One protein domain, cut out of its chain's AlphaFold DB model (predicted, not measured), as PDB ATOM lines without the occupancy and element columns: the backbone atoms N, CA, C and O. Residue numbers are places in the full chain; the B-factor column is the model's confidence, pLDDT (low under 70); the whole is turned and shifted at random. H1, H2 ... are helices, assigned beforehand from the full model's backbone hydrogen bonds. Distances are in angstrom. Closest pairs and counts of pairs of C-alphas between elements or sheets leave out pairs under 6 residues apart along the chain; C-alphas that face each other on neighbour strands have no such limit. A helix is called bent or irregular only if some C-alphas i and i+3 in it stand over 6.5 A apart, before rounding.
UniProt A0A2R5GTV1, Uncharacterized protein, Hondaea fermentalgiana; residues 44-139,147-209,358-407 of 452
ATOM      1  N   ASN A  44     118.075 128.672 147.860       63.12
ATOM      2  CA  ASN A  44     117.493 128.451 146.530       63.12
ATOM      3  C   ASN A  44     115.957 128.557 146.543       63.12
ATOM      4  O   ASN A  44     115.385 129.193 145.653       63.12
ATOM      5  N   ASP A  45     115.298 128.019 147.575       63.47
ATOM      6  CA  ASP A  45     113.839 128.108 147.749       63.47
ATOM      7  C   ASP A  45     113.391 129.574 147.962       63.47
ATOM      8  O   ASP A  45     112.366 130.007 147.423       63.47
ATOM      9  N   GLY A  46     114.191 130.380 148.677       67.81
ATOM     10  CA  GLY A  46     113.954 131.819 148.848       67.81
ATOM     11  C   GLY A  46     114.057 132.611 147.538       67.81
ATOM     12  O   GLY A  46     113.159 133.390 147.205       67.81
ATOM     13  N   ASN A  47     115.109 132.365 146.749       72.06
ATOM     14  CA  ASN A  47     115.310 133.006 145.444       72.06
ATOM     15  C   ASN A  47     114.202 132.661 144.428       72.06
ATOM     16  O   ASN A  47     113.803 133.526 143.643       72.06
ATOM     17  N   PHE A  48     113.684 131.428 144.449       72.06
ATOM     18  CA  PHE A  48     112.544 131.009 143.623       72.06
ATOM     19  C   PHE A  48     111.279 131.808 143.967       72.06
ATOM     20  O   PHE A  48     110.689 132.439 143.087       72.06
ATOM     21  N   MET A  49     110.888 131.837 145.247       71.62
ATOM     22  CA  MET A  49     109.672 132.539 145.679       71.62
ATOM     23  C   MET A  49     109.766 134.049 145.430       71.62
ATOM     24  O   MET A  49     108.771 134.661 145.047       71.62
ATOM     25  N   PHE A  50     110.957 134.644 145.570       77.81
ATOM     26  CA  PHE A  50     111.191 136.047 145.226       77.81
ATOM     27  C   PHE A  50     110.982 136.329 143.730       77.81
ATOM     28  O   PHE A  50     110.297 137.288 143.385       77.81
ATOM     29  N   ALA A  51     111.518 135.492 142.834       75.88
ATOM     30  CA  ALA A  51     111.365 135.681 141.390       75.88
ATOM     31  C   ALA A  51     109.897 135.562 140.933       75.88
ATOM     32  O   ALA A  51     109.442 136.348 140.102       75.88
ATOM     33  N   VAL A  52     109.143 134.625 141.518       75.25
ATOM     34  CA  VAL A  52     107.700 134.467 141.270       75.25
ATOM     35  C   VAL A  52     106.922 135.668 141.811       75.25
ATOM     36  O   VAL A  52     106.129 136.254 141.078       75.25
ATOM     37  N   ALA A  53     107.178 136.086 143.055       77.25
ATOM     38  CA  ALA A  53     106.527 137.252 143.648       77.25
ATOM     39  C   ALA A  53     106.801 138.534 142.845       77.25
ATOM     40  O   ALA A  53     105.874 139.296 142.584       77.25
ATOM     41  N   PHE A  54     108.041 138.737 142.388       82.31
ATOM     42  CA  PHE A  54     108.411 139.843 141.506       82.31
ATOM     43  C   PHE A  54     107.612 139.818 140.196       82.31
ATOM     44  O   PHE A  54     107.016 140.831 139.836       82.31
ATOM     45  N   ALA A  55     107.524 138.666 139.521       79.62
ATOM     46  CA  ALA A  55     106.737 138.532 138.295       79.62
ATOM     47  C   ALA A  55     105.243 138.832 138.524       79.62
ATOM     48  O   ALA A  55     104.663 139.612 137.769       79.62
ATOM     49  N   CYS A  56     104.632 138.300 139.591       78.88
ATOM     50  CA  CYS A  56     103.230 138.574 139.921       78.88
ATOM     51  C   CYS A  56     102.991 140.062 140.282       78.88
ATOM     52  O   CYS A  56     101.958 140.622 139.915       78.88
ATOM     53  N   VAL A  57     103.941 140.731 140.955       83.38
ATOM     54  CA  VAL A  57     103.864 142.173 141.275       83.38
ATOM     55  C   VAL A  57     103.991 143.037 140.019       83.38
ATOM     56  O   VAL A  57     103.167 143.928 139.824       83.38
ATOM     57  N   VAL A  58     104.964 142.762 139.142       85.69
ATOM     58  CA  VAL A  58     105.108 143.475 137.859       85.69
ATOM     59  C   VAL A  58     103.856 143.285 137.000       85.69
ATOM     60  O   VAL A  58     103.307 144.265 136.510       85.69
ATOM     61  N   SER A  59     103.341 142.055 136.907       81.50
ATOM     62  CA  SER A  59     102.091 141.719 136.209       81.50
ATOM     63  C   SER A  59     100.884 142.496 136.766       81.50
ATOM     64  O   SER A  59     100.083 143.043 136.010       81.50
ATOM     65  N   GLY A  60     100.788 142.643 138.094       81.00
ATOM     66  CA  GLY A  60      99.778 143.481 138.748       81.00
ATOM     67  C   GLY A  60      99.907 144.976 138.421       81.00
ATOM     68  O   GLY A  60      98.907 145.618 138.109       81.00
ATOM     69  N   ILE A  61     101.125 145.527 138.431       86.06
ATOM     70  CA  ILE A  61     101.381 146.932 138.062       86.06
ATOM     71  C   ILE A  61     101.035 147.171 136.587       86.06
ATOM     72  O   ILE A  61     100.310 148.112 136.274       86.06
ATOM     73  N   CYS A  62     101.475 146.294 135.681       86.25
ATOM     74  CA  CYS A  62     101.162 146.380 134.256       86.25
ATOM     75  C   CYS A  62      99.649 146.294 133.984       86.25
ATOM     76  O   CYS A  62      99.148 147.003 133.106       86.25
ATOM     77  N   ALA A  63      98.906 145.497 134.761       82.75
ATOM     78  CA  ALA A  63      97.447 145.429 134.681       82.75
ATOM     79  C   ALA A  63      96.779 146.735 135.145       82.75
ATOM     80  O   ALA A  63      95.907 147.254 134.449       82.75
ATOM     81  N   LEU A  64      97.240 147.332 136.249       85.38
ATOM     82  CA  LEU A  64      96.753 148.635 136.717       85.38
ATOM     83  C   LEU A  64      97.066 149.768 135.725       85.38
ATOM     84  O   LEU A  64      96.189 150.577 135.434       85.38
ATOM     85  N   CYS A  65      98.272 149.805 135.150       87.06
ATOM     86  CA  CYS A  65      98.629 150.765 134.099       87.06
ATOM     87  C   CYS A  65      97.763 150.585 132.843       87.06
ATOM     88  O   CYS A  65      97.305 151.572 132.271       87.06
ATOM     89  N   THR A  66      97.482 149.337 132.455       84.75
ATOM     90  CA  THR A  66      96.563 149.008 131.353       84.75
ATOM     91  C   THR A  66      95.159 149.555 131.626       84.75
ATOM     92  O   THR A  66      94.603 150.269 130.792       84.75
ATOM     93  N   MET A  67      94.599 149.300 132.814       84.38
ATOM     94  CA  MET A  67      93.292 149.842 133.205       84.38
ATOM     95  C   MET A  67      93.288 151.376 133.226       84.38
ATOM     96  O   MET A  67      92.327 151.982 132.760       84.38
ATOM     97  N   ALA A  68      94.354 152.011 133.722       85.44
ATOM     98  CA  ALA A  68      94.463 153.467 133.799       85.44
ATOM     99  C   ALA A  68      94.515 154.130 132.412       85.44
ATOM    100  O   ALA A  68      93.760 155.069 132.172       85.44
ATOM    101  N   LEU A  69      95.332 153.617 131.482       83.25
ATOM    102  CA  LEU A  69      95.365 154.085 130.085       83.25
ATOM    103  C   LEU A  69      93.985 153.991 129.425       83.25
ATOM    104  O   LEU A  69      93.571 154.884 128.693       83.25
ATOM    105  N   SER A  70      93.250 152.933 129.738       81.56
ATOM    106  CA  SER A  70      91.962 152.630 129.112       81.56
ATOM    107  C   SER A  70      90.817 153.427 129.733       81.56
ATOM    108  O   SER A  70      89.903 153.856 129.037       81.56
ATOM    109  N   LEU A  71      90.914 153.739 131.029       82.75
ATOM    110  CA  LEU A  71      90.077 154.745 131.673       82.75
ATOM    111  C   LEU A  71      90.361 156.147 131.111       82.75
ATOM    112  O   LEU A  71      89.419 156.908 130.914       82.75
ATOM    113  N   ILE A  72      91.620 156.484 130.807       81.56
ATOM    114  CA  ILE A  72      91.978 157.741 130.127       81.56
ATOM    115  C   ILE A  72      91.369 157.777 128.720       81.56
ATOM    116  O   ILE A  72      90.748 158.781 128.380       81.56
ATOM    117  N   MET A  73      91.456 156.693 127.937       76.81
ATOM    118  CA  MET A  73      90.755 156.579 126.649       76.81
ATOM    119  C   MET A  73      89.249 156.780 126.811       76.81
ATOM    120  O   MET A  73      88.679 157.639 126.145       76.81
ATOM    121  N   TYR A  74      88.614 156.053 127.735       78.94
ATOM    122  CA  TYR A  74      87.182 156.163 127.992       78.94
ATOM    123  C   TYR A  74      86.772 157.592 128.371       78.94
ATOM    124  O   TYR A  74      85.890 158.158 127.730       78.94
ATOM    125  N   LEU A  75      87.441 158.215 129.346       76.06
ATOM    126  CA  LEU A  75      87.150 159.585 129.782       76.06
ATOM    127  C   LEU A  75      87.404 160.611 128.669       76.06
ATOM    128  O   LEU A  75      86.561 161.476 128.448       76.06
ATOM    129  N   SER A  76      88.503 160.469 127.923       68.56
ATOM    130  CA  SER A  76      88.810 161.287 126.742       68.56
ATOM    131  C   SER A  76      87.795 161.101 125.608       68.56
ATOM    132  O   SER A  76      87.601 162.006 124.799       68.56
ATOM    133  N   SER A  77      87.156 159.931 125.533       65.38
ATOM    134  CA  SER A  77      86.108 159.619 124.563       65.38
ATOM    135  C   SER A  77      84.700 159.941 125.063       65.38
ATOM    136  O   SER A  77      83.771 159.876 124.275       65.38
ATOM    137  N   ARG A  78      84.488 160.292 126.340       66.88
ATOM    138  CA  ARG A  78      83.148 160.259 126.958       66.88
ATOM    139  C   ARG A  78      82.136 161.230 126.335       66.88
ATOM    140  O   ARG A  78      80.965 160.888 126.262       66.88
ATOM    141  N   GLY A  79      82.584 162.396 125.865       58.72
ATOM    142  CA  GLY A  79      81.780 163.347 125.070       58.72
ATOM    143  C   GLY A  79      81.961 163.207 123.551       58.72
ATOM    144  O   GLY A  79      81.560 164.078 122.791       58.72
ATOM    145  N   ARG A  80      82.648 162.150 123.106       61.59
ATOM    146  CA  ARG A  80      83.041 161.874 121.711       61.59
ATOM    147  C   ARG A  80      82.753 160.422 121.315       61.59
ATOM    148  O   ARG A  80      83.291 159.925 120.332       61.59
ATOM    149  N   TYR A  81      81.966 159.718 122.125       66.06
ATOM    150  CA  TYR A  81      81.866 158.267 122.066       66.06
ATOM    151  C   TYR A  81      81.033 157.838 120.860       66.06
ATOM    152  O   TYR A  81      81.494 157.063 120.029       66.06
ATOM    153  N   GLU A  82      79.866 158.464 120.717       62.12
ATOM    154  CA  GLU A  82      78.968 158.356 119.565       62.12
ATOM    155  C   GLU A  82      79.637 158.847 118.274       62.12
ATOM    156  O   GLU A  82      79.494 158.216 117.233       62.12
ATOM    157  N   VAL A  83      80.451 159.909 118.355       59.94
ATOM    158  CA  VAL A  83      81.272 160.396 117.230       59.94
ATOM    159  C   VAL A  83      82.284 159.330 116.791       59.94
ATOM    160  O   VAL A  83      82.461 159.117 115.597       59.94
ATOM    161  N   GLY A  84      82.906 158.620 117.736       62.31
ATOM    162  CA  GLY A  84      83.787 157.485 117.449       62.31
ATOM    163  C   GLY A  84      83.057 156.298 116.814       62.31
ATOM    164  O   GLY A  84      83.564 155.719 115.859       62.31
ATOM    165  N   GLU A  85      81.849 155.958 117.275       65.88
ATOM    166  CA  GLU A  85      81.040 154.889 116.663       65.88
ATOM    167  C   GLU A  85      80.572 155.246 115.246       65.88
ATOM    168  O   GLU A  85      80.677 154.416 114.340       65.88
ATOM    169  N   ALA A  86      80.126 156.488 115.034       59.84
ATOM    170  CA  ALA A  86      79.774 157.008 113.716       59.84
ATOM    171  C   ALA A  86      80.994 157.058 112.779       59.84
ATOM    172  O   ALA A  86      80.882 156.692 111.611       59.84
ATOM    173  N   PHE A  87      82.168 157.442 113.294       64.25
ATOM    174  CA  PHE A  87      83.420 157.439 112.539       64.25
ATOM    175  C   PHE A  87      83.817 156.026 112.095       64.25
ATOM    176  O   PHE A  87      84.053 155.830 110.904       64.25
ATOM    177  N   MET A  88      83.810 155.031 112.995       66.81
ATOM    178  CA  MET A  88      84.093 153.638 112.610       66.81
ATOM    179  C   MET A  88      83.136 153.166 111.512       66.81
ATOM    180  O   MET A  88      83.585 152.665 110.486       66.81
ATOM    181  N   SER A  89      81.834 153.432 111.667       66.50
ATOM    182  CA  SER A  89      80.843 153.093 110.642       66.50
ATOM    183  C   SER A  89      81.059 153.821 109.308       66.50
ATOM    184  O   SER A  89      80.604 153.317 108.283       66.50
ATOM    185  N   SER A  90      81.709 154.993 109.300       60.34
ATOM    186  CA  SER A  90      81.998 155.755 108.077       60.34
ATOM    187  C   SER A  90      83.203 155.223 107.296       60.34
ATOM    188  O   SER A  90      83.197 155.303 106.074       60.34
ATOM    189  N   ILE A  91      84.178 154.604 107.974       62.62
ATOM    190  CA  ILE A  91      85.320 153.912 107.342       62.62
ATOM    191  C   ILE A  91      85.020 152.430 107.037       62.62
ATOM    192  O   ILE A  91      85.929 151.639 106.817       62.62
ATOM    193  N   GLY A  92      83.742 152.030 107.063       69.25
ATOM    194  CA  GLY A  92      83.297 150.650 106.822       69.25
ATOM    195  C   GLY A  92      83.500 149.681 107.995       69.25
ATOM    196  O   GLY A  92      83.099 148.520 107.899       69.25
ATOM    197  N   GLU A  93      84.066 150.146 109.109       77.44
ATOM    198  CA  GLU A  93      84.380 149.328 110.276       77.44
ATOM    199  C   GLU A  93      83.225 149.196 111.272       77.44
ATOM    200  O   GLU A  93      82.299 150.008 111.354       77.44
ATOM    201  N   SER A  94      83.278 148.147 112.094       82.00
ATOM    202  CA  SER A  94      82.205 147.902 113.059       82.00
ATOM    203  C   SER A  94      82.258 148.890 114.237       82.00
ATOM    204  O   SER A  94      83.299 148.997 114.889       82.00
ATOM    205  N   PRO A  95      81.138 149.509 114.668       76.44
ATOM    206  CA  PRO A  95      81.101 150.261 115.930       76.44
ATOM    207  C   PRO A  95      81.383 149.366 117.156       76.44
ATOM    208  O   PRO A  95      81.812 149.845 118.208       76.44
ATOM    209  N   LEU A  96      81.235 148.038 117.021       81.50
ATOM    210  CA  LEU A  96      81.681 147.074 118.033       81.50
ATOM    211  C   LEU A  96      83.210 147.065 118.207       81.50
ATOM    212  O   LEU A  96      83.678 146.768 119.305       81.50
ATOM    213  N   LEU A  97      83.986 147.423 117.177       81.12
ATOM    214  CA  LEU A  97      85.442 147.550 117.266       81.12
ATOM    215  C   LEU A  97      85.837 148.750 118.141       81.12
ATOM    216  O   LEU A  97      86.745 148.627 118.961       81.12
ATOM    217  N   TRP A  98      85.095 149.863 118.082       82.88
ATOM    218  CA  TRP A  98      85.287 150.994 119.002       82.88
ATOM    219  C   TRP A  98      84.965 150.617 120.455       82.88
ATOM    220  O   TRP A  98      85.767 150.864 121.360       82.88
ATOM    221  N   ARG A  99      83.832 149.932 120.684       83.38
ATOM    222  CA  ARG A  99      83.478 149.341 121.995       83.38
ATOM    223  C   ARG A  99      84.583 148.436 122.521       83.38
ATOM    224  O   ARG A  99      84.971 148.557 123.682       83.38
ATOM    225  N   PHE A 100      85.108 147.559 121.671       84.00
ATOM    226  CA  PHE A 100      86.216 146.684 122.020       84.00
ATOM    227  C   PHE A 100      87.455 147.498 122.412       84.00
ATOM    228  O   PHE A 100      87.963 147.323 123.514       84.00
ATOM    229  N   ILE A 101      87.889 148.449 121.583       81.62
ATOM    230  CA  ILE A 101      89.082 149.269 121.835       81.62
ATOM    231  C   ILE A 101      88.997 150.038 123.163       81.62
ATOM    232  O   ILE A 101      89.965 150.055 123.922       81.62
ATOM    233  N   VAL A 102      87.841 150.626 123.480       80.56
ATOM    234  CA  VAL A 102      87.665 151.429 124.700       80.56
ATOM    235  C   VAL A 102      87.484 150.567 125.959       80.56
ATOM    236  O   VAL A 102      88.053 150.886 127.005       80.56
ATOM    237  N   PHE A 103      86.718 149.469 125.895       82.06
ATOM    238  CA  PHE A 103      86.318 148.712 127.093       82.06
ATOM    239  C   PHE A 103      87.066 147.392 127.319       82.06
ATOM    240  O   PHE A 103      87.217 146.982 128.475       82.06
ATOM    241  N   PHE A 104      87.554 146.712 126.274       82.31
ATOM    242  CA  PHE A 104      88.215 145.406 126.422       82.31
ATOM    243  C   PHE A 104      89.426 145.450 127.367       82.31
ATOM    244  O   PHE A 104      89.493 144.596 128.256       82.31
ATOM    245  N   PRO A 105      90.333 146.444 127.295       78.19
ATOM    246  CA  PRO A 105      91.441 146.541 128.244       78.19
ATOM    247  C   PRO A 105      91.021 146.746 129.706       78.19
ATOM    248  O   PRO A 105      91.725 146.296 130.608       78.19
ATOM    249  N   ILE A 106      89.881 147.406 129.959       80.31
ATOM    250  CA  ILE A 106      89.347 147.601 131.316       80.31
ATOM    251  C   ILE A 106      88.890 146.249 131.874       80.31
ATOM    252  O   ILE A 106      89.261 145.885 132.991       80.31
ATOM    253  N   GLY A 107      88.140 145.476 131.080       79.19
ATOM    254  CA  GLY A 107      87.687 144.136 131.452       79.19
ATOM    255  C   GLY A 107      88.843 143.145 131.616       79.19
ATOM    256  O   GLY A 107      88.987 142.528 132.670       79.19
ATOM    257  N   ALA A 108      89.705 143.027 130.602       76.12
ATOM    258  CA  ALA A 108      90.848 142.117 130.613       76.12
ATOM    259  C   ALA A 108      91.861 142.478 131.712       76.12
ATOM    260  O   ALA A 108      92.256 141.612 132.494       76.12
ATOM    261  N   GLY A 109      92.230 143.760 131.826       74.50
ATOM    262  CA  GLY A 109      93.122 144.258 132.872       74.50
ATOM    263  C   GLY A 109      92.549 144.052 134.275       74.50
ATOM    264  O   GLY A 109      93.269 143.589 135.156       74.50
ATOM    265  N   GLY A 110      91.249 144.299 134.473       79.88
ATOM    266  CA  GLY A 110      90.569 144.079 135.752       79.88
ATOM    267  C   GLY A 110      90.544 142.611 136.178       79.88
ATOM    268  O   GLY A 110      90.925 142.290 137.305       79.88
ATOM    269  N   ILE A 111      90.167 141.702 135.272       81.19
ATOM    270  CA  ILE A 111      90.172 140.253 135.537       81.19
ATOM    271  C   ILE A 111      91.583 139.783 135.905       81.19
ATOM    272  O   ILE A 111      91.761 139.060 136.887       81.19
ATOM    273  N   ILE A 112      92.599 140.218 135.161       74.50
ATOM    274  CA  ILE A 112      93.979 139.763 135.350       74.50
ATOM    275  C   ILE A 112      94.611 140.372 136.607       74.50
ATOM    276  O   ILE A 112      95.291 139.657 137.343       74.50
ATOM    277  N   ALA A 113      94.326 141.636 136.936       75.50
ATOM    278  CA  ALA A 113      94.708 142.230 138.217       75.50
ATOM    279  C   ALA A 113      94.114 141.437 139.394       75.50
ATOM    280  O   ALA A 113      94.847 141.048 140.305       75.50
ATOM    281  N   CYS A 114      92.817 141.115 139.344       81.25
ATOM    282  CA  CYS A 114      92.152 140.296 140.358       81.25
ATOM    283  C   CYS A 114      92.762 138.889 140.475       81.25
ATOM    284  O   CYS A 114      93.035 138.438 141.587       81.25
ATOM    285  N   LEU A 115      93.036 138.210 139.354       77.38
ATOM    286  CA  LEU A 115      93.678 136.891 139.350       77.38
ATOM    287  C   LEU A 115      95.111 136.938 139.902       77.38
ATOM    288  O   LEU A 115      95.488 136.056 140.674       77.38
ATOM    289  N   ASN A 116      95.895 137.970 139.579       72.38
ATOM    290  CA  ASN A 116      97.245 138.159 140.119       72.38
ATOM    291  C   ASN A 116      97.223 138.398 141.637       72.38
ATOM    292  O   ASN A 116      97.976 137.752 142.367       72.38
ATOM    293  N   ILE A 117      96.333 139.271 142.125       76.44
ATOM    294  CA  ILE A 117      96.153 139.542 143.562       76.44
ATOM    295  C   ILE A 117      95.714 138.267 144.294       76.44
ATOM    296  O   ILE A 117      96.298 137.920 145.321       76.44
ATOM    297  N   LEU A 118      94.738 137.532 143.748       78.50
ATOM    298  CA  LEU A 118      94.269 136.264 144.308       78.50
ATOM    299  C   LEU A 118      95.390 135.216 144.350       78.50
ATOM    300  O   LEU A 118      95.593 134.574 145.378       78.50
ATOM    301  N   THR A 119      96.162 135.074 143.271       71.75
ATOM    302  CA  THR A 119      97.271 134.110 143.198       71.75
ATOM    303  C   THR A 119      98.393 134.474 144.175       71.75
ATOM    304  O   THR A 119      98.903 133.600 144.874       71.75
ATOM    305  N   ALA A 120      98.729 135.763 144.309       69.75
ATOM    306  CA  ALA A 120      99.692 136.244 145.299       69.75
ATOM    307  C   ALA A 120      99.204 136.029 146.747       69.75
ATOM    308  O   ALA A 120      99.988 135.643 147.617       69.75
ATOM    309  N   TYR A 121      97.908 136.220 147.008       73.19
ATOM    310  CA  TYR A 121      97.291 135.960 148.309       73.19
ATOM    311  C   TYR A 121      97.296 134.463 148.664       73.19
ATOM    312  O   TYR A 121      97.707 134.099 149.766       73.19
ATOM    313  N   LEU A 122      96.941 133.585 147.720       69.50
ATOM    314  CA  LEU A 122      97.012 132.127 147.889       69.50
ATOM    315  C   LEU A 122      98.457 131.644 148.102       69.50
ATOM    316  O   LEU A 122      98.715 130.847 149.006       69.50
ATOM    317  N   ALA A 123      99.419 132.178 147.340       65.50
ATOM    318  CA  ALA A 123     100.839 131.899 147.543       65.50
ATOM    319  C   ALA A 123     101.296 132.319 148.952       65.50
ATOM    320  O   ALA A 123     101.952 131.535 149.643       65.50
ATOM    321  N   ARG A 124     100.881 133.505 149.424       70.75
ATOM    322  CA  ARG A 124     101.152 133.982 150.788       70.75
ATOM    323  C   ARG A 124     100.532 133.068 151.850       70.75
ATOM    324  O   ARG A 124     101.248 132.669 152.764       70.75
ATOM    325  N   LEU A 125      99.258 132.690 151.728       68.31
ATOM    326  CA  LEU A 125      98.600 131.758 152.658       68.31
ATOM    327  C   LEU A 125      99.343 130.417 152.746       68.31
ATOM    328  O   LEU A 125      99.620 129.946 153.848       68.31
ATOM    329  N   SER A 126      99.754 129.852 151.604       63.09
ATOM    330  CA  SER A 126     100.528 128.601 151.561       63.09
ATOM    331  C   SER A 126     101.905 128.708 152.236       63.09
ATOM    332  O   SER A 126     102.452 127.710 152.705       63.09
ATOM    333  N   PHE A 127     102.477 129.917 152.300       62.47
ATOM    334  CA  PHE A 127     103.734 130.172 152.995       62.47
ATOM    335  C   PHE A 127     103.539 130.253 154.513       62.47
ATOM    336  O   PHE A 127     104.326 129.655 155.241       62.47
ATOM    337  N   PHE A 128     102.494 130.942 154.986       64.38
ATOM    338  CA  PHE A 128     102.193 131.039 156.420       64.38
ATOM    339  C   PHE A 128     101.775 129.688 157.010       64.38
ATOM    340  O   PHE A 128     102.400 129.248 157.968       64.38
ATOM    341  N   GLN A 129     100.861 128.953 156.364       61.75
ATOM    342  CA  GLN A 129     100.479 127.607 156.819       61.75
ATOM    343  C   GLN A 129     101.682 126.657 156.925       61.75
ATOM    344  O   GLN A 129     101.810 125.927 157.902       61.75
ATOM    345  N   ALA A 130     102.608 126.695 155.959       57.53
ATOM    346  CA  ALA A 130     103.829 125.888 156.014       57.53
ATOM    347  C   ALA A 130     104.801 126.313 157.134       57.53
ATOM    348  O   ALA A 130     105.681 125.534 157.491       57.53
ATOM    349  N   ARG A 131     104.676 127.538 157.663       54.75
ATOM    350  CA  ARG A 131     105.513 128.060 158.748       54.75
ATOM    351  C   ARG A 131     104.926 127.736 160.118       54.75
ATOM    352  O   ARG A 131     105.681 127.325 160.992       54.75
ATOM    353  N   ASP A 132     103.612 127.837 160.278       52.19
ATOM    354  CA  ASP A 132     102.938 127.539 161.546       52.19
ATOM    355  C   ASP A 132     103.083 126.042 161.894       52.19
ATOM    356  O   ASP A 132     103.484 125.708 163.005       52.19
ATOM    357  N   PHE A 133     102.977 125.141 160.903       50.91
ATOM    358  CA  PHE A 133     103.317 123.711 161.063       50.91
ATOM    359  C   PHE A 133     104.781 123.429 161.467       50.91
ATOM    360  O   PHE A 133     105.073 122.326 161.921       50.91
ATOM    361  N   SER A 134     105.707 124.382 161.293       48.59
ATOM    362  CA  SER A 134     107.111 124.247 161.726       48.59
ATOM    363  C   SER A 134     107.394 124.845 163.109       48.59
ATOM    364  O   SER A 134     108.480 124.640 163.645       48.59
ATOM    365  N   ILE A 135     106.443 125.602 163.670       47.88
ATOM    366  CA  ILE A 135     106.583 126.306 164.952       47.88
ATOM    367  C   ILE A 135     105.730 125.623 166.028       47.88
ATOM    368  O   ILE A 135     106.236 125.381 167.119       47.88
ATOM    369  N   ASP A 136     104.503 125.216 165.693       45.00
ATOM    370  CA  ASP A 136     103.595 124.468 166.578       45.00
ATOM    371  C   ASP A 136     103.711 122.941 166.381       45.00
ATOM    372  O   ASP A 136     102.747 122.188 166.533       45.00
ATOM    373  N   ALA A 137     104.912 122.462 166.038       50.34
ATOM    374  CA  ALA A 137     105.250 121.046 166.131       50.34
ATOM    375  C   ALA A 137     105.329 120.663 167.619       50.34
ATOM    376  O   ALA A 137     106.388 120.738 168.239       50.34
ATOM    377  N   ASP A 138     104.165 120.319 168.175       48.00
ATOM    378  CA  ASP A 138     103.929 119.973 169.576       48.00
ATOM    379  C   ASP A 138     105.077 119.109 170.145       48.00
ATOM    380  O   ASP A 138     105.370 118.039 169.593       48.00
ATOM    381  N   PRO A 139     105.756 119.544 171.227       56.41
ATOM    382  CA  PRO A 139     106.877 118.801 171.789       56.41
ATOM    383  C   PRO A 139     106.493 117.383 172.244       56.41
ATOM    384  O   PRO A 139     107.362 116.513 172.237       56.41
ATOM    385  N   ASP A 147     110.274 107.102 168.708       45.94
ATOM    386  CA  ASP A 147     110.055 105.645 168.707       45.94
ATOM    387  C   ASP A 147     109.408 105.072 167.422       45.94
ATOM    388  O   ASP A 147     109.303 103.849 167.300       45.94
ATOM    389  N   ALA A 148     108.941 105.893 166.465       46.91
ATOM    390  CA  ALA A 148     108.035 105.408 165.402       46.91
ATOM    391  C   ALA A 148     108.383 105.785 163.950       46.91
ATOM    392  O   ALA A 148     108.224 104.949 163.061       46.91
ATOM    393  N   LEU A 149     108.830 107.013 163.675       48.06
ATOM    394  CA  LEU A 149     109.285 107.443 162.344       48.06
ATOM    395  C   LEU A 149     110.291 108.571 162.515       48.06
ATOM    396  O   LEU A 149     110.071 109.485 163.308       48.06
ATOM    397  N   THR A 150     111.377 108.541 161.743       49.94
ATOM    398  CA  THR A 150     112.377 109.599 161.858       49.94
ATOM    399  C   THR A 150     111.750 110.937 161.467       49.94
ATOM    400  O   THR A 150     110.970 111.014 160.520       49.94
ATOM    401  N   ILE A 151     112.099 112.015 162.176       49.47
ATOM    402  CA  ILE A 151     111.588 113.372 161.892       49.47
ATOM    403  C   ILE A 151     111.828 113.753 160.413       49.47
ATOM    404  O   ILE A 151     110.993 114.414 159.799       49.47
ATOM    405  N   SER A 152     112.899 113.211 159.817       51.06
ATOM    406  CA  SER A 152     113.205 113.232 158.379       51.06
ATOM    407  C   SER A 152     112.053 112.754 157.483       51.06
ATOM    408  O   SER A 152     111.772 113.392 156.475       51.06
ATOM    409  N   ASP A 153     111.371 111.656 157.821       49.69
ATOM    410  CA  ASP A 153     110.291 111.086 157.001       49.69
ATOM    411  C   ASP A 153     109.035 111.973 157.018       49.69
ATOM    412  O   ASP A 153     108.338 112.114 156.008       49.69
ATOM    413  N   VAL A 154     108.761 112.613 158.161       51.72
ATOM    414  CA  VAL A 154     107.639 113.550 158.324       51.72
ATOM    415  C   VAL A 154     107.947 114.878 157.632       51.72
ATOM    416  O   VAL A 154     107.117 115.355 156.855       51.72
ATOM    417  N   GLU A 155     109.148 115.438 157.821       51.81
ATOM    418  CA  GLU A 155     109.611 116.608 157.065       51.81
ATOM    419  C   GLU A 155     109.599 116.344 155.557       51.81
ATOM    420  O   GLU A 155     109.128 117.188 154.797       51.81
ATOM    421  N   GLU A 156     110.061 115.180 155.092       56.88
ATOM    422  CA  GLU A 156     110.087 114.866 153.664       56.88
ATOM    423  C   GLU A 156     108.681 114.613 153.098       56.88
ATOM    424  O   GLU A 156     108.384 115.046 151.980       56.88
ATOM    425  N   GLY A 157     107.776 114.006 153.872       53.25
ATOM    426  CA  GLY A 157     106.359 113.884 153.524       53.25
ATOM    427  C   GLY A 157     105.669 115.245 153.384       53.25
ATOM    428  O   GLY A 157     104.999 115.507 152.378       53.25
ATOM    429  N   VAL A 158     105.886 116.151 154.341       52.75
ATOM    430  CA  VAL A 158     105.396 117.539 154.303       52.75
ATOM    431  C   VAL A 158     106.038 118.302 153.137       52.75
ATOM    432  O   VAL A 158     105.329 118.932 152.349       52.75
ATOM    433  N   ARG A 159     107.355 118.189 152.931       56.09
ATOM    434  CA  ARG A 159     108.078 118.867 151.843       56.09
ATOM    435  C   ARG A 159     107.637 118.379 150.462       56.09
ATOM    436  O   ARG A 159     107.444 119.212 149.579       56.09
ATOM    437  N   LYS A 160     107.380 117.079 150.276       58.72
ATOM    438  CA  LYS A 160     106.784 116.530 149.042       58.72
ATOM    439  C   LYS A 160     105.362 117.051 148.815       58.72
ATOM    440  O   LYS A 160     105.045 117.480 147.707       58.72
ATOM    441  N   LYS A 161     104.516 117.070 149.852       55.44
ATOM    442  CA  LYS A 161     103.095 117.446 149.728       55.44
ATOM    443  C   LYS A 161     102.881 118.953 149.516       55.44
ATOM    444  O   LYS A 161     102.088 119.336 148.661       55.44
ATOM    445  N   TYR A 162     103.611 119.807 150.237       53.62
ATOM    446  CA  TYR A 162     103.490 121.271 150.138       53.62
ATOM    447  C   TYR A 162     104.459 121.909 149.130       53.62
ATOM    448  O   TYR A 162     104.167 122.984 148.601       53.62
ATOM    449  N   GLY A 163     105.584 121.260 148.808       60.06
ATOM    450  CA  GLY A 163     106.510 121.714 147.764       60.06
ATOM    451  C   GLY A 163     105.859 121.729 146.381       60.06
ATOM    452  O   GLY A 163     105.981 122.720 145.660       60.06
ATOM    453  N   GLY A 164     105.074 120.695 146.054       64.62
ATOM    454  CA  GLY A 164     104.299 120.650 144.812       64.62
ATOM    455  C   GLY A 164     103.317 121.820 144.684       64.62
ATOM    456  O   GLY A 164     103.288 122.485 143.654       64.62
ATOM    457  N   ILE A 165     102.564 122.141 145.745       66.38
ATOM    458  CA  ILE A 165     101.567 123.232 145.736       66.38
ATOM    459  C   ILE A 165     102.218 124.585 145.400       66.38
ATOM    460  O   ILE A 165     101.696 125.327 144.566       66.38
ATOM    461  N   LYS A 166     103.387 124.886 145.985       68.19
ATOM    462  CA  LYS A 166     104.145 126.118 145.694       68.19
ATOM    463  C   LYS A 166     104.605 126.182 144.233       68.19
ATOM    464  O   LYS A 166     104.528 127.240 143.613       68.19
ATOM    465  N   GLN A 167     105.037 125.053 143.669       70.50
ATOM    466  CA  GLN A 167     105.457 124.957 142.268       70.50
ATOM    467  C   GLN A 167     104.273 125.128 141.303       70.50
ATOM    468  O   GLN A 167     104.374 125.912 140.361       70.50
ATOM    469  N   TYR A 168     103.126 124.492 141.568       73.81
ATOM    470  CA  TYR A 168     101.912 124.685 140.766       73.81
ATOM    471  C   TYR A 168     101.417 126.137 140.809       73.81
ATOM    472  O   TYR A 168     101.134 126.706 139.758       73.81
ATOM    473  N   ALA A 169     101.382 126.776 141.985       71.69
ATOM    474  CA  ALA A 169     100.995 128.184 142.109       71.69
ATOM    475  C   ALA A 169     101.929 129.127 141.319       71.69
ATOM    476  O   ALA A 169     101.462 130.054 140.656       71.69
ATOM    477  N   ALA A 170     103.240 128.862 141.335       72.69
ATOM    478  CA  ALA A 170     104.222 129.611 140.551       72.69
ATOM    479  C   ALA A 170     104.033 129.441 139.034       72.69
ATOM    480  O   ALA A 170     104.043 130.429 138.299       72.69
ATOM    481  N   ILE A 171     103.817 128.204 138.569       78.50
ATOM    482  CA  ILE A 171     103.535 127.901 137.157       78.50
ATOM    483  C   ILE A 171     102.248 128.605 136.711       78.50
ATOM    484  O   ILE A 171     102.234 129.218 135.647       78.50
ATOM    485  N   VAL A 172     101.197 128.590 137.538       80.06
ATOM    486  CA  VAL A 172      99.933 129.288 137.254       80.06
ATOM    487  C   VAL A 172     100.130 130.806 137.176       80.06
ATOM    488  O   VAL A 172      99.676 131.401 136.202       80.06
ATOM    489  N   CYS A 173     100.854 131.449 138.106       78.06
ATOM    490  CA  CYS A 173     101.100 132.898 138.008       78.06
ATOM    491  C   CYS A 173     101.908 133.272 136.750       78.06
ATOM    492  O   CYS A 173     101.601 134.268 136.091       78.06
ATOM    493  N   LEU A 174     102.911 132.467 136.373       79.94
ATOM    494  CA  LEU A 174     103.691 132.696 135.151       79.94
ATOM    495  C   LEU A 174     102.862 132.466 133.880       79.94
ATOM    496  O   LEU A 174     102.967 133.259 132.949       79.94
ATOM    497  N   ALA A 175     102.003 131.443 133.849       81.56
ATOM    498  CA  ALA A 175     101.102 131.181 132.729       81.56
ATOM    499  C   ALA A 175     100.061 132.300 132.553       81.56
ATOM    500  O   ALA A 175      99.869 132.781 131.439       81.56
ATOM    501  N   LEU A 176      99.448 132.773 133.646       81.81
ATOM    502  CA  LEU A 176      98.533 133.923 133.635       81.81
ATOM    503  C   LEU A 176      99.244 135.210 133.192       81.81
ATOM    504  O   LEU A 176      98.718 135.964 132.374       81.81
ATOM    505  N   SER A 177     100.468 135.437 133.673       82.38
ATOM    506  CA  SER A 177     101.266 136.603 133.284       82.38
ATOM    507  C   SER A 177     101.702 136.549 131.816       82.38
ATOM    508  O   SER A 177     101.732 137.587 131.163       82.38
ATOM    509  N   LEU A 178     101.993 135.365 131.266       85.38
ATOM    510  CA  LEU A 178     102.276 135.189 129.839       85.38
ATOM    511  C   LEU A 178     101.016 135.381 128.981       85.38
ATOM    512  O   LEU A 178     101.075 136.050 127.952       85.38
ATOM    513  N   ALA A 179      99.870 134.855 129.422       85.50
ATOM    514  CA  ALA A 179      98.589 135.079 128.755       85.50
ATOM    515  C   ALA A 179      98.247 136.576 128.681       85.50
ATOM    516  O   ALA A 179      97.787 137.045 127.642       85.50
ATOM    517  N   PHE A 180      98.545 137.353 129.729       83.50
ATOM    518  CA  PHE A 180      98.329 138.800 129.691       83.50
ATOM    519  C   PHE A 180      99.247 139.528 128.701       83.50
ATOM    520  O   PHE A 180      98.767 140.399 127.981       83.50
ATOM    521  N   VAL A 181     100.523 139.132 128.587       85.88
ATOM    522  CA  VAL A 181     101.434 139.666 127.551       85.88
ATOM    523  C   VAL A 181     100.865 139.426 126.152       85.88
ATOM    524  O   VAL A 181     100.887 140.333 125.323       85.88
ATOM    525  N   ILE A 182     100.309 138.237 125.892       87.06
ATOM    526  CA  ILE A 182      99.661 137.921 124.609       87.06
ATOM    527  C   ILE A 182      98.448 138.835 124.382       87.06
ATOM    528  O   ILE A 182      98.317 139.405 123.304       87.06
ATOM    529  N   VAL A 183      97.596 139.034 125.394       86.12
ATOM    530  CA  VAL A 183      96.433 139.937 125.307       86.12
ATOM    531  C   VAL A 183      96.853 141.388 125.036       86.12
ATOM    532  O   VAL A 183      96.270 142.029 124.165       86.12
ATOM    533  N   GLN A 184      97.883 141.900 125.719       84.38
ATOM    534  CA  GLN A 184      98.424 143.244 125.480       84.38
ATOM    535  C   GLN A 184      99.028 143.383 124.077       84.38
ATOM    536  O   GLN A 184      98.807 144.397 123.420       84.38
ATOM    537  N   ALA A 185      99.759 142.370 123.600       85.06
ATOM    538  CA  ALA A 185     100.349 142.369 122.265       85.06
ATOM    539  C   ALA A 185      99.278 142.325 121.164       85.06
ATOM    540  O   ALA A 185      99.351 143.106 120.220       85.06
ATOM    541  N   VAL A 186      98.256 141.470 121.303       87.19
ATOM    542  CA  VAL A 186      97.107 141.427 120.382       87.19
ATOM    543  C   VAL A 186      96.388 142.773 120.367       87.19
ATOM    544  O   VAL A 186      96.173 143.320 119.292       87.19
ATOM    545  N   PHE A 187      96.106 143.354 121.536       85.31
ATOM    546  CA  PHE A 187      95.468 144.668 121.623       85.31
ATOM    547  C   PHE A 187      96.297 145.772 120.948       85.31
ATOM    548  O   PHE A 187      95.757 146.556 120.169       85.31
ATOM    549  N   ALA A 188      97.611 145.811 121.189       86.50
ATOM    550  CA  ALA A 188      98.510 146.766 120.547       86.50
ATOM    551  C   ALA A 188      98.555 146.591 119.019       86.50
ATOM    552  O   ALA A 188      98.562 147.585 118.300       86.50
ATOM    553  N   MET A 189      98.540 145.348 118.518       87.25
ATOM    554  CA  MET A 189      98.481 145.064 117.079       87.25
ATOM    555  C   MET A 189      97.145 145.487 116.462       87.25
ATOM    556  O   MET A 189      97.159 146.116 115.411       87.25
ATOM    557  N   THR A 190      96.006 145.213 117.109       85.50
ATOM    558  CA  THR A 190      94.686 145.682 116.648       85.50
ATOM    559  C   THR A 190      94.620 147.208 116.617       85.50
ATOM    560  O   THR A 190      94.165 147.784 115.636       85.50
ATOM    561  N   LEU A 191      95.123 147.876 117.659       83.94
ATOM    562  CA  LEU A 191      95.107 149.335 117.739       83.94
ATOM    563  C   LEU A 191      96.078 149.986 116.736       83.94
ATOM    564  O   LEU A 191      95.757 151.028 116.173       83.94
ATOM    565  N   GLN A 192      97.230 149.363 116.461       87.69
ATOM    566  CA  GLN A 192      98.130 149.785 115.382       87.69
ATOM    567  C   GLN A 192      97.528 149.528 113.995       87.69
ATOM    568  O   GLN A 192      97.736 150.341 113.101       87.69
ATOM    569  N   GLY A 193      96.789 148.427 113.817       85.00
ATOM    570  CA  GLY A 193      96.031 148.132 112.599       85.00
ATOM    571  C   GLY A 193      95.042 149.249 112.292       85.00
ATOM    572  O   GLY A 193      95.156 149.870 111.242       85.00
ATOM    573  N   LEU A 194      94.207 149.609 113.274       82.06
ATOM    574  CA  LEU A 194      93.288 150.738 113.149       82.06
ATOM    575  C   LEU A 194      94.023 152.047 112.828       82.06
ATOM    576  O   LEU A 194      93.598 152.764 111.935       82.06
ATOM    577  N   VAL A 195      95.133 152.366 113.512       83.69
ATOM    578  CA  VAL A 195      95.938 153.572 113.210       83.69
ATOM    579  C   VAL A 195      96.500 153.550 111.782       83.69
ATOM    580  O   VAL A 195      96.583 154.603 111.159       83.69
ATOM    581  N   ASN A 196      96.855 152.380 111.248       84.12
ATOM    582  CA  ASN A 196      97.336 152.241 109.874       84.12
ATOM    583  C   ASN A 196      96.204 152.364 108.841       84.12
ATOM    584  O   ASN A 196      96.418 152.986 107.811       84.12
ATOM    585  N   GLU A 197      95.024 151.790 109.093       80.94
ATOM    586  CA  GLU A 197      93.834 151.932 108.232       80.94
ATOM    587  C   GLU A 197      93.372 153.390 108.178       80.94
ATOM    588  O   GLU A 197      93.115 153.922 107.105       80.94
ATOM    589  N   ILE A 198      93.398 154.057 109.332       71.62
ATOM    590  CA  ILE A 198      93.320 155.511 109.496       71.62
ATOM    591  C   ILE A 198      94.363 156.191 108.575       71.62
ATOM    592  O   ILE A 198      93.974 156.898 107.643       71.62
ATOM    593  N   ASP A 199      95.666 155.937 108.749       76.62
ATOM    594  CA  ASP A 199      96.719 156.554 107.919       76.62
ATOM    595  C   ASP A 199      96.569 156.283 106.408       76.62
ATOM    596  O   ASP A 199      96.931 157.142 105.603       76.62
ATOM    597  N   VAL A 200      96.019 155.132 106.009       75.50
ATOM    598  CA  VAL A 200      95.717 154.792 104.610       75.50
ATOM    599  C   VAL A 200      94.514 155.583 104.095       75.50
ATOM    600  O   VAL A 200      94.651 156.259 103.081       75.50
ATOM    601  N   ALA A 201      93.383 155.598 104.806       64.56
ATOM    602  CA  ALA A 201      92.166 156.304 104.387       64.56
ATOM    603  C   ALA A 201      92.392 157.813 104.160       64.56
ATOM    604  O   ALA A 201      91.816 158.410 103.251       64.56
ATOM    605  N   VAL A 202      93.276 158.439 104.948       63.00
ATOM    606  CA  VAL A 202      93.661 159.848 104.746       63.00
ATOM    607  C   VAL A 202      94.711 160.042 103.654       63.00
ATOM    608  O   VAL A 202      94.700 161.074 102.982       63.00
ATOM    609  N   ARG A 203      95.618 159.082 103.455       65.12
ATOM    610  CA  ARG A 203      96.674 159.190 102.442       65.12
ATOM    611  C   ARG A 203      96.177 158.902 101.030       65.12
ATOM    612  O   ARG A 203      96.568 159.616 100.111       65.12
ATOM    613  N   ASP A 204      95.367 157.863 100.870       61.50
ATOM    614  CA  ASP A 204      94.953 157.342  99.565       61.50
ATOM    615  C   ASP A 204      93.792 158.141  98.962       61.50
ATOM    616  O   ASP A 204      93.468 157.974  97.791       61.50
ATOM    617  N   GLY A 205      93.232 159.090  99.716       50.69
ATOM    618  CA  GLY A 205      92.389 160.126  99.142       50.69
ATOM    619  C   GLY A 205      90.966 159.688  98.819       50.69
ATOM    620  O   GLY A 205      90.314 160.366  98.038       50.69
ATOM    621  N   GLU A 206      90.417 158.685  99.510       48.31
ATOM    622  CA  GLU A 206      88.956 158.455  99.535       48.31
ATOM    623  C   GLU A 206      88.185 159.635 100.190       48.31
ATOM    624  O   GLU A 206      86.958 159.699 100.162       48.31
ATOM    625  N   LEU A 207      88.915 160.622 100.735       43.34
ATOM    626  CA  LEU A 207      88.455 161.964 101.126       43.34
ATOM    627  C   LEU A 207      88.930 163.102 100.184       43.34
ATOM    628  O   LEU A 207      88.488 164.238 100.353       43.34
ATOM    629  N   ASN A 208      89.810 162.822  99.212       36.94
ATOM    630  CA  ASN A 208      90.549 163.785  98.378       36.94
ATOM    631  C   ASN A 208      90.385 163.550  96.853       36.94
ATOM    632  O   ASN A 208      91.352 163.722  96.113       36.94
ATOM    633  N   ASP A 209      89.181 163.269  96.343       34.97
ATOM    634  CA  ASP A 209      88.890 163.296  94.886       34.97
ATOM    635  C   ASP A 209      89.010 164.711  94.244       34.97
ATOM    636  O   ASP A 209      88.617 164.944  93.102       34.97
ATOM    637  N   ARG A 358      98.549 156.672 118.835       81.69
ATOM    638  CA  ARG A 358      99.974 156.305 118.673       81.69
ATOM    639  C   ARG A 358     100.766 156.197 119.997       81.69
ATOM    640  O   ARG A 358     101.389 155.154 120.215       81.69
ATOM    641  N   PRO A 359     100.755 157.186 120.920       82.75
ATOM    642  CA  PRO A 359     101.449 157.054 122.208       82.75
ATOM    643  C   PRO A 359     100.826 155.984 123.120       82.75
ATOM    644  O   PRO A 359     101.529 155.395 123.946       82.75
ATOM    645  N   ILE A 360      99.534 155.681 122.955       82.19
ATOM    646  CA  ILE A 360      98.855 154.607 123.686       82.19
ATOM    647  C   ILE A 360      99.343 153.241 123.189       82.19
ATOM    648  O   ILE A 360      99.772 152.434 124.013       82.19
ATOM    649  N   VAL A 361      99.391 153.004 121.871       86.12
ATOM    650  CA  VAL A 361      99.976 151.781 121.280       86.12
ATOM    651  C   VAL A 361     101.399 151.561 121.797       86.12
ATOM    652  O   VAL A 361     101.711 150.488 122.316       86.12
ATOM    653  N   ALA A 362     102.250 152.592 121.732       86.00
ATOM    654  CA  ALA A 362     103.625 152.518 122.226       86.00
ATOM    655  C   ALA A 362     103.696 152.156 123.723       86.00
ATOM    656  O   ALA A 362     104.544 151.360 124.134       86.00
ATOM    657  N   SER A 363     102.771 152.682 124.533       86.75
ATOM    658  CA  SER A 363     102.663 152.356 125.961       86.75
ATOM    659  C   SER A 363     102.266 150.894 126.195       86.75
ATOM    660  O   SER A 363     102.861 150.232 127.045       86.75
ATOM    661  N   PHE A 364     101.317 150.351 125.424       83.88
ATOM    662  CA  PHE A 364     100.939 148.934 125.500       83.88
ATOM    663  C   PHE A 364     102.091 147.997 125.109       83.88
ATOM    664  O   PHE A 364     102.340 147.016 125.811       83.88
ATOM    665  N   VAL A 365     102.841 148.322 124.049       87.62
ATOM    666  CA  VAL A 365     104.037 147.558 123.645       87.62
ATOM    667  C   VAL A 365     105.104 147.589 124.744       87.62
ATOM    668  O   VAL A 365     105.663 146.546 125.087       87.62
ATOM    669  N   ALA A 366     105.357 148.752 125.353       87.75
ATOM    670  CA  ALA A 366     106.311 148.878 126.452       87.75
ATOM    671  C   ALA A 366     105.902 148.048 127.686       87.75
ATOM    672  O   ALA A 366     106.737 147.338 128.250       87.75
ATOM    673  N   LEU A 367     104.620 148.080 128.077       84.25
ATOM    674  CA  LEU A 367     104.091 147.265 129.179       84.25
ATOM    675  C   LEU A 367     104.236 145.761 128.897       84.25
ATOM    676  O   LEU A 367     104.729 145.030 129.760       84.25
ATOM    677  N   ALA A 368     103.893 145.316 127.684       85.75
ATOM    678  CA  ALA A 368     104.026 143.920 127.272       85.75
ATOM    679  C   ALA A 368     105.487 143.438 127.318       85.75
ATOM    680  O   ALA A 368     105.758 142.340 127.804       85.75
ATOM    681  N   LEU A 369     106.444 144.265 126.878       89.06
ATOM    682  CA  LEU A 369     107.876 143.950 126.935       89.06
ATOM    683  C   LEU A 369     108.408 143.880 128.374       89.06
ATOM    684  O   LEU A 369     109.112 142.929 128.715       89.06
ATOM    685  N   VAL A 370     108.054 144.842 129.235       88.56
ATOM    686  CA  VAL A 370     108.441 144.836 130.659       88.56
ATOM    687  C   VAL A 370     107.916 143.580 131.358       88.56
ATOM    688  O   VAL A 370     108.655 142.911 132.085       88.56
ATOM    689  N   GLN A 371     106.662 143.213 131.095       85.25
ATOM    690  CA  GLN A 371     106.065 142.024 131.686       85.25
ATOM    691  C   GLN A 371     106.651 140.723 131.114       85.25
ATOM    692  O   GLN A 371     106.917 139.791 131.877       85.25
ATOM    693  N   LEU A 372     106.935 140.659 129.808       86.94
ATOM    694  CA  LEU A 372     107.622 139.522 129.191       86.94
ATOM    695  C   LEU A 372     109.011 139.304 129.806       86.94
ATOM    696  O   LEU A 372     109.362 138.172 130.134       86.94
ATOM    697  N   LEU A 373     109.779 140.376 130.030       87.44
ATOM    698  CA  LEU A 373     111.081 140.306 130.699       87.44
ATOM    699  C   LEU A 373     110.963 139.782 132.139       87.44
ATOM    700  O   LEU A 373     111.779 138.956 132.549       87.44
ATOM    701  N   ALA A 374     109.933 140.187 132.890       81.88
ATOM    702  CA  ALA A 374     109.683 139.669 134.235       81.88
ATOM    703  C   ALA A 374     109.318 138.168 134.231       81.88
ATOM    704  O   ALA A 374     109.841 137.405 135.049       81.88
ATOM    705  N   VAL A 375     108.488 137.720 133.281       81.50
ATOM    706  CA  VAL A 375     108.141 136.298 133.094       81.50
ATOM    707  C   VAL A 375     109.371 135.475 132.690       81.50
ATOM    708  O   VAL A 375     109.617 134.419 133.274       81.50
ATOM    709  N   LEU A 376     110.183 135.963 131.747       84.31
ATOM    710  CA  LEU A 376     111.422 135.307 131.313       84.31
ATOM    711  C   LEU A 376     112.460 135.230 132.441       84.31
ATOM    712  O   LEU A 376     113.080 134.182 132.618       84.31
ATOM    713  N   TYR A 377     112.619 136.290 133.238       82.38
ATOM    714  CA  TYR A 377     113.483 136.277 134.423       82.38
ATOM    715  C   TYR A 377     113.011 135.244 135.457       82.38
ATOM    716  O   TYR A 377     113.829 134.483 135.985       82.38
ATOM    717  N   GLY A 378     111.695 135.158 135.687       75.19
ATOM    718  CA  GLY A 378     111.076 134.105 136.492       75.19
ATOM    719  C   GLY A 378     111.433 132.709 135.975       75.19
ATOM    720  O   GLY A 378     112.067 131.933 136.686       75.19
ATOM    721  N   LEU A 379     111.108 132.406 134.715       78.88
ATOM    722  CA  LEU A 379     111.386 131.110 134.077       78.88
ATOM    723  C   LEU A 379     112.881 130.742 134.074       78.88
ATOM    724  O   LEU A 379     113.232 129.582 134.303       78.88
ATOM    725  N   TYR A 380     113.770 131.714 133.860       80.69
ATOM    726  CA  TYR A 380     115.217 131.513 133.936       80.69
ATOM    727  C   TYR A 380     115.656 131.112 135.350       80.69
ATOM    728  O   TYR A 380     116.335 130.094 135.519       80.69
ATOM    729  N   ARG A 381     115.209 131.850 136.378       76.38
ATOM    730  CA  ARG A 381     115.478 131.525 137.789       76.38
ATOM    731  C   ARG A 381     114.968 130.133 138.155       76.38
ATOM    732  O   ARG A 381     115.724 129.358 138.742       76.38
ATOM    733  N   ILE A 382     113.749 129.789 137.733       68.94
ATOM    734  CA  ILE A 382     113.180 128.442 137.873       68.94
ATOM    735  C   ILE A 382     114.139 127.399 137.288       68.94
ATOM    736  O   ILE A 382     114.598 126.516 138.013       68.94
ATOM    737  N   ARG A 383     114.515 127.527 136.009       71.62
ATOM    738  CA  ARG A 383     115.406 126.568 135.336       71.62
ATOM    739  C   ARG A 383     116.742 126.395 136.065       71.62
ATOM    740  O   ARG A 383     117.201 125.263 136.207       71.62
ATOM    741  N   THR A 384     117.348 127.481 136.551       67.44
ATOM    742  CA  THR A 384     118.609 127.400 137.308       67.44
ATOM    743  C   THR A 384     118.459 126.665 138.644       67.44
ATOM    744  O   THR A 384     119.316 125.844 138.963       67.44
ATOM    745  N   GLY A 385     117.360 126.881 139.378       60.25
ATOM    746  CA  GLY A 385     117.097 126.208 140.658       60.25
ATOM    747  C   GLY A 385     116.796 124.713 140.515       60.25
ATOM    748  O   GLY A 385     117.304 123.904 141.287       60.25
ATOM    749  N   TYR A 386     116.039 124.311 139.487       57.19
ATOM    750  CA  TYR A 386     115.831 122.885 139.199       57.19
ATOM    751  C   TYR A 386     117.116 122.197 138.724       57.19
ATOM    752  O   TYR A 386     117.351 121.045 139.083       57.19
ATOM    753  N   GLY A 387     117.967 122.889 137.957       52.97
ATOM    754  CA  GLY A 387     119.262 122.359 137.525       52.97
ATOM    755  C   GLY A 387     120.183 122.024 138.701       52.97
ATOM    756  O   GLY A 387     120.697 120.908 138.780       52.97
ATOM    757  N   THR A 388     120.348 122.947 139.653       53.94
ATOM    758  CA  THR A 388     121.165 122.708 140.856       53.94
ATOM    759  C   THR A 388     120.539 121.680 141.797       53.94
ATOM    760  O   THR A 388     121.265 120.842 142.335       53.94
ATOM    761  N   ALA A 389     119.212 121.668 141.954       54.53
ATOM    762  CA  ALA A 389     118.515 120.653 142.746       54.53
ATOM    763  C   ALA A 389     118.683 119.236 142.166       54.53
ATOM    764  O   ALA A 389     118.944 118.297 142.918       54.53
ATOM    765  N   LEU A 390     118.596 119.075 140.839       45.19
ATOM    766  CA  LEU A 390     118.795 117.787 140.166       45.19
ATOM    767  C   LEU A 390     120.239 117.282 140.323       45.19
ATOM    768  O   LEU A 390     120.448 116.101 140.593       45.19
ATOM    769  N   ILE A 391     121.228 118.176 140.202       52.22
ATOM    770  CA  ILE A 391     122.647 117.847 140.405       52.22
ATOM    771  C   ILE A 391     122.905 117.438 141.863       52.22
ATOM    772  O   ILE A 391     123.526 116.406 142.100       52.22
ATOM    773  N   HIS A 392     122.375 118.167 142.852       54.56
ATOM    774  CA  HIS A 392     122.505 117.773 144.261       54.56
ATOM    775  C   HIS A 392     121.794 116.454 144.593       54.56
ATOM    776  O   HIS A 392     122.321 115.670 145.379       54.56
ATOM    777  N   ALA A 393     120.629 116.185 143.996       49.78
ATOM    778  CA  ALA A 393     119.934 114.910 144.163       49.78
ATOM    779  C   ALA A 393     120.738 113.741 143.567       49.78
ATOM    780  O   ALA A 393     120.814 112.681 144.184       49.78
ATOM    781  N   ARG A 394     121.383 113.951 142.408       52.00
ATOM    782  CA  ARG A 394     122.291 112.981 141.777       52.00
ATOM    783  C   ARG A 394     123.495 112.673 142.671       52.00
ATOM    784  O   ARG A 394     123.734 111.512 142.978       52.00
ATOM    785  N   LEU A 395     124.185 113.716 143.143       55.41
ATOM    786  CA  LEU A 395     125.368 113.592 144.001       55.41
ATOM    787  C   LEU A 395     125.052 112.892 145.333       55.41
ATOM    788  O   LEU A 395     125.814 112.031 145.755       55.41
ATOM    789  N   ARG A 396     123.902 113.182 145.964       57.97
ATOM    790  CA  ARG A 396     123.466 112.451 147.169       57.97
ATOM    791  C   ARG A 396     123.167 110.976 146.906       57.97
ATOM    792  O   ARG A 396     123.425 110.157 147.779       57.97
ATOM    793  N   PHE A 397     122.605 110.636 145.744       61.44
ATOM    794  CA  PHE A 397     122.361 109.237 145.378       61.44
ATOM    795  C   PHE A 397     123.675 108.465 145.224       61.44
ATOM    796  O   PHE A 397     123.779 107.345 145.715       61.44
ATOM    797  N   GLU A 398     124.682 109.085 144.606       65.94
ATOM    798  CA  GLU A 398     126.020 108.505 144.439       65.94
ATOM    799  C   GLU A 398     126.743 108.358 145.801       65.94
ATOM    800  O   GLU A 398     127.250 107.275 146.100       65.94
ATOM    801  N   GLU A 399     126.682 109.362 146.692       66.62
ATOM    802  CA  GLU A 399     127.192 109.248 148.075       66.62
ATOM    803  C   GLU A 399     126.470 108.156 148.893       66.62
ATOM    804  O   GLU A 399     127.113 107.422 149.649       66.62
ATOM    805  N   GLU A 400     125.145 108.010 148.762       65.69
ATOM    806  CA  GLU A 400     124.397 106.950 149.451       65.69
ATOM    807  C   GLU A 400     124.719 105.549 148.918       65.69
ATOM    808  O   GLU A 400     124.782 104.606 149.711       65.69
ATOM    809  N   GLU A 401     124.932 105.381 147.611       71.06
ATOM    810  CA  GLU A 401     125.364 104.098 147.049       71.06
ATOM    811  C   GLU A 401     126.771 103.720 147.531       71.06
ATOM    812  O   GLU A 401     126.960 102.581 147.971       71.06
ATOM    813  N   GLU A 402     127.722 104.662 147.583       68.19
ATOM    814  CA  GLU A 402     129.034 104.421 148.202       68.19
ATOM    815  C   GLU A 402     128.908 104.055 149.691       68.19
ATOM    816  O   GLU A 402     129.505 103.071 150.142       68.19
ATOM    817  N   PHE A 403     128.083 104.769 150.466       65.38
ATOM    818  CA  PHE A 403     127.881 104.462 151.889       65.38
ATOM    819  C   PHE A 403     127.208 103.101 152.123       65.38
ATOM    820  O   PHE A 403     127.552 102.389 153.077       65.38
ATOM    821  N   ARG A 404     126.265 102.701 151.259       69.19
ATOM    822  CA  ARG A 404     125.636 101.369 151.295       69.19
ATOM    823  C   ARG A 404     126.635 100.277 150.907       69.19
ATOM    824  O   ARG A 404     126.686  99.255 151.593       69.19
ATOM    825  N   ALA A 405     127.468 100.500 149.888       69.06
ATOM    826  CA  ALA A 405     128.529  99.576 149.485       69.06
ATOM    827  C   ALA A 405     129.584  99.389 150.593       69.06
ATOM    828  O   ALA A 405     129.952  98.256 150.919       69.06
ATOM    829  N   LEU A 406     130.001 100.477 151.249       65.38
ATOM    830  CA  LEU A 406     130.893 100.452 152.414       65.38
ATOM    831  C   LEU A 406     130.269  99.699 153.601       65.38
ATOM    832  O   LEU A 406     130.923  98.844 154.206       65.38
ATOM    833  N   ARG A 407     128.988  99.934 153.925       65.94
ATOM    834  CA  ARG A 407     128.290  99.148 154.962       65.94
ATOM    835  C   ARG A 407     128.244  97.659 154.619       65.94
ATOM    836  O   ARG A 407     128.521  96.835 155.492       65.94
TER     837      ARG A 407
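Overview. This is residues 44 to 139, 147 to 209 and 358 to 407 of the 452 residues of an uncharacterized protein of Hondaea fermentalgiana (UniProt A0A2R5GTV1). What is the main picture? Four long helices or arms, H1, H3b, H4 and H5, run up and down in a long bundle, with short H2 and H3a folded together near one end and residues 390 to 407 of H5 sticking out at the other. How is it made up? The printed part has 209 residues with five named helices, H1 to H5 in order, no named strand, and is all helix. It is a rod of 96 by 36 by 21 A, only just extended, close to loose, with a radius of gyration of the C-alphas of 25.5 A.

Along the chain. Where does each helix run? H1 is residues 44 to 77, 49.4 A, from C-alpha 44 at (117.493, 128.451, 146.530); H2 is residues 81 to 90; H4 is residues 151 to 203, 76.5 A; H5 is residues 358 to 407, 73.4 A, ending at C-alpha 407 (128.290, 99.148, 154.962). Is H3 straight? H3, residues 95 to 135, was assigned as one helix by its hydrogen bonds but is bent, C-alphas 102 and 105 being 7.1 A apart; its arms are H3a, residues 95 to 102, and H3b, residues 105 to 135, 44.6 A.

Arrangement. What does H1 touch in the bundle? H1 touches H3b at Ala 63 and Gly 109, closest C-alphas 4.8 A, and H5 at Ala 55 and Ala 374, 5.1 A, opposite ways to both. With residues 52 to 59 alone it touches H4, the same way. And the rest? Residues 174 to 195 of H4 touch residues 358 to 379 of H5, closest C-alphas Val 181 and Ala 368, 5.0 A, while H3b and H5 are apart. H2 touches H3a, closest C-alphas Glu 85 and Pro 95, 4.7 A. Are the backbones helical? Every O i to N i+4 pair is within hydrogen-bond range in H1, H2, H3a and H5, with 26 of 27 in H3b and 47 of 49 in H4.

Size, cuts and confidence. Where is it cut? Residues 140 to 146 and 210 to 357 are not printed, with C-alpha gaps of 13.9 A and 27.2 A; the links H1 to H2 and H2 to H3 are tight. How confident is the model? The mean pLDDT of the printed part is 71.1, and 91 residues are under 70, among them 125 to 139 and 147 to 166.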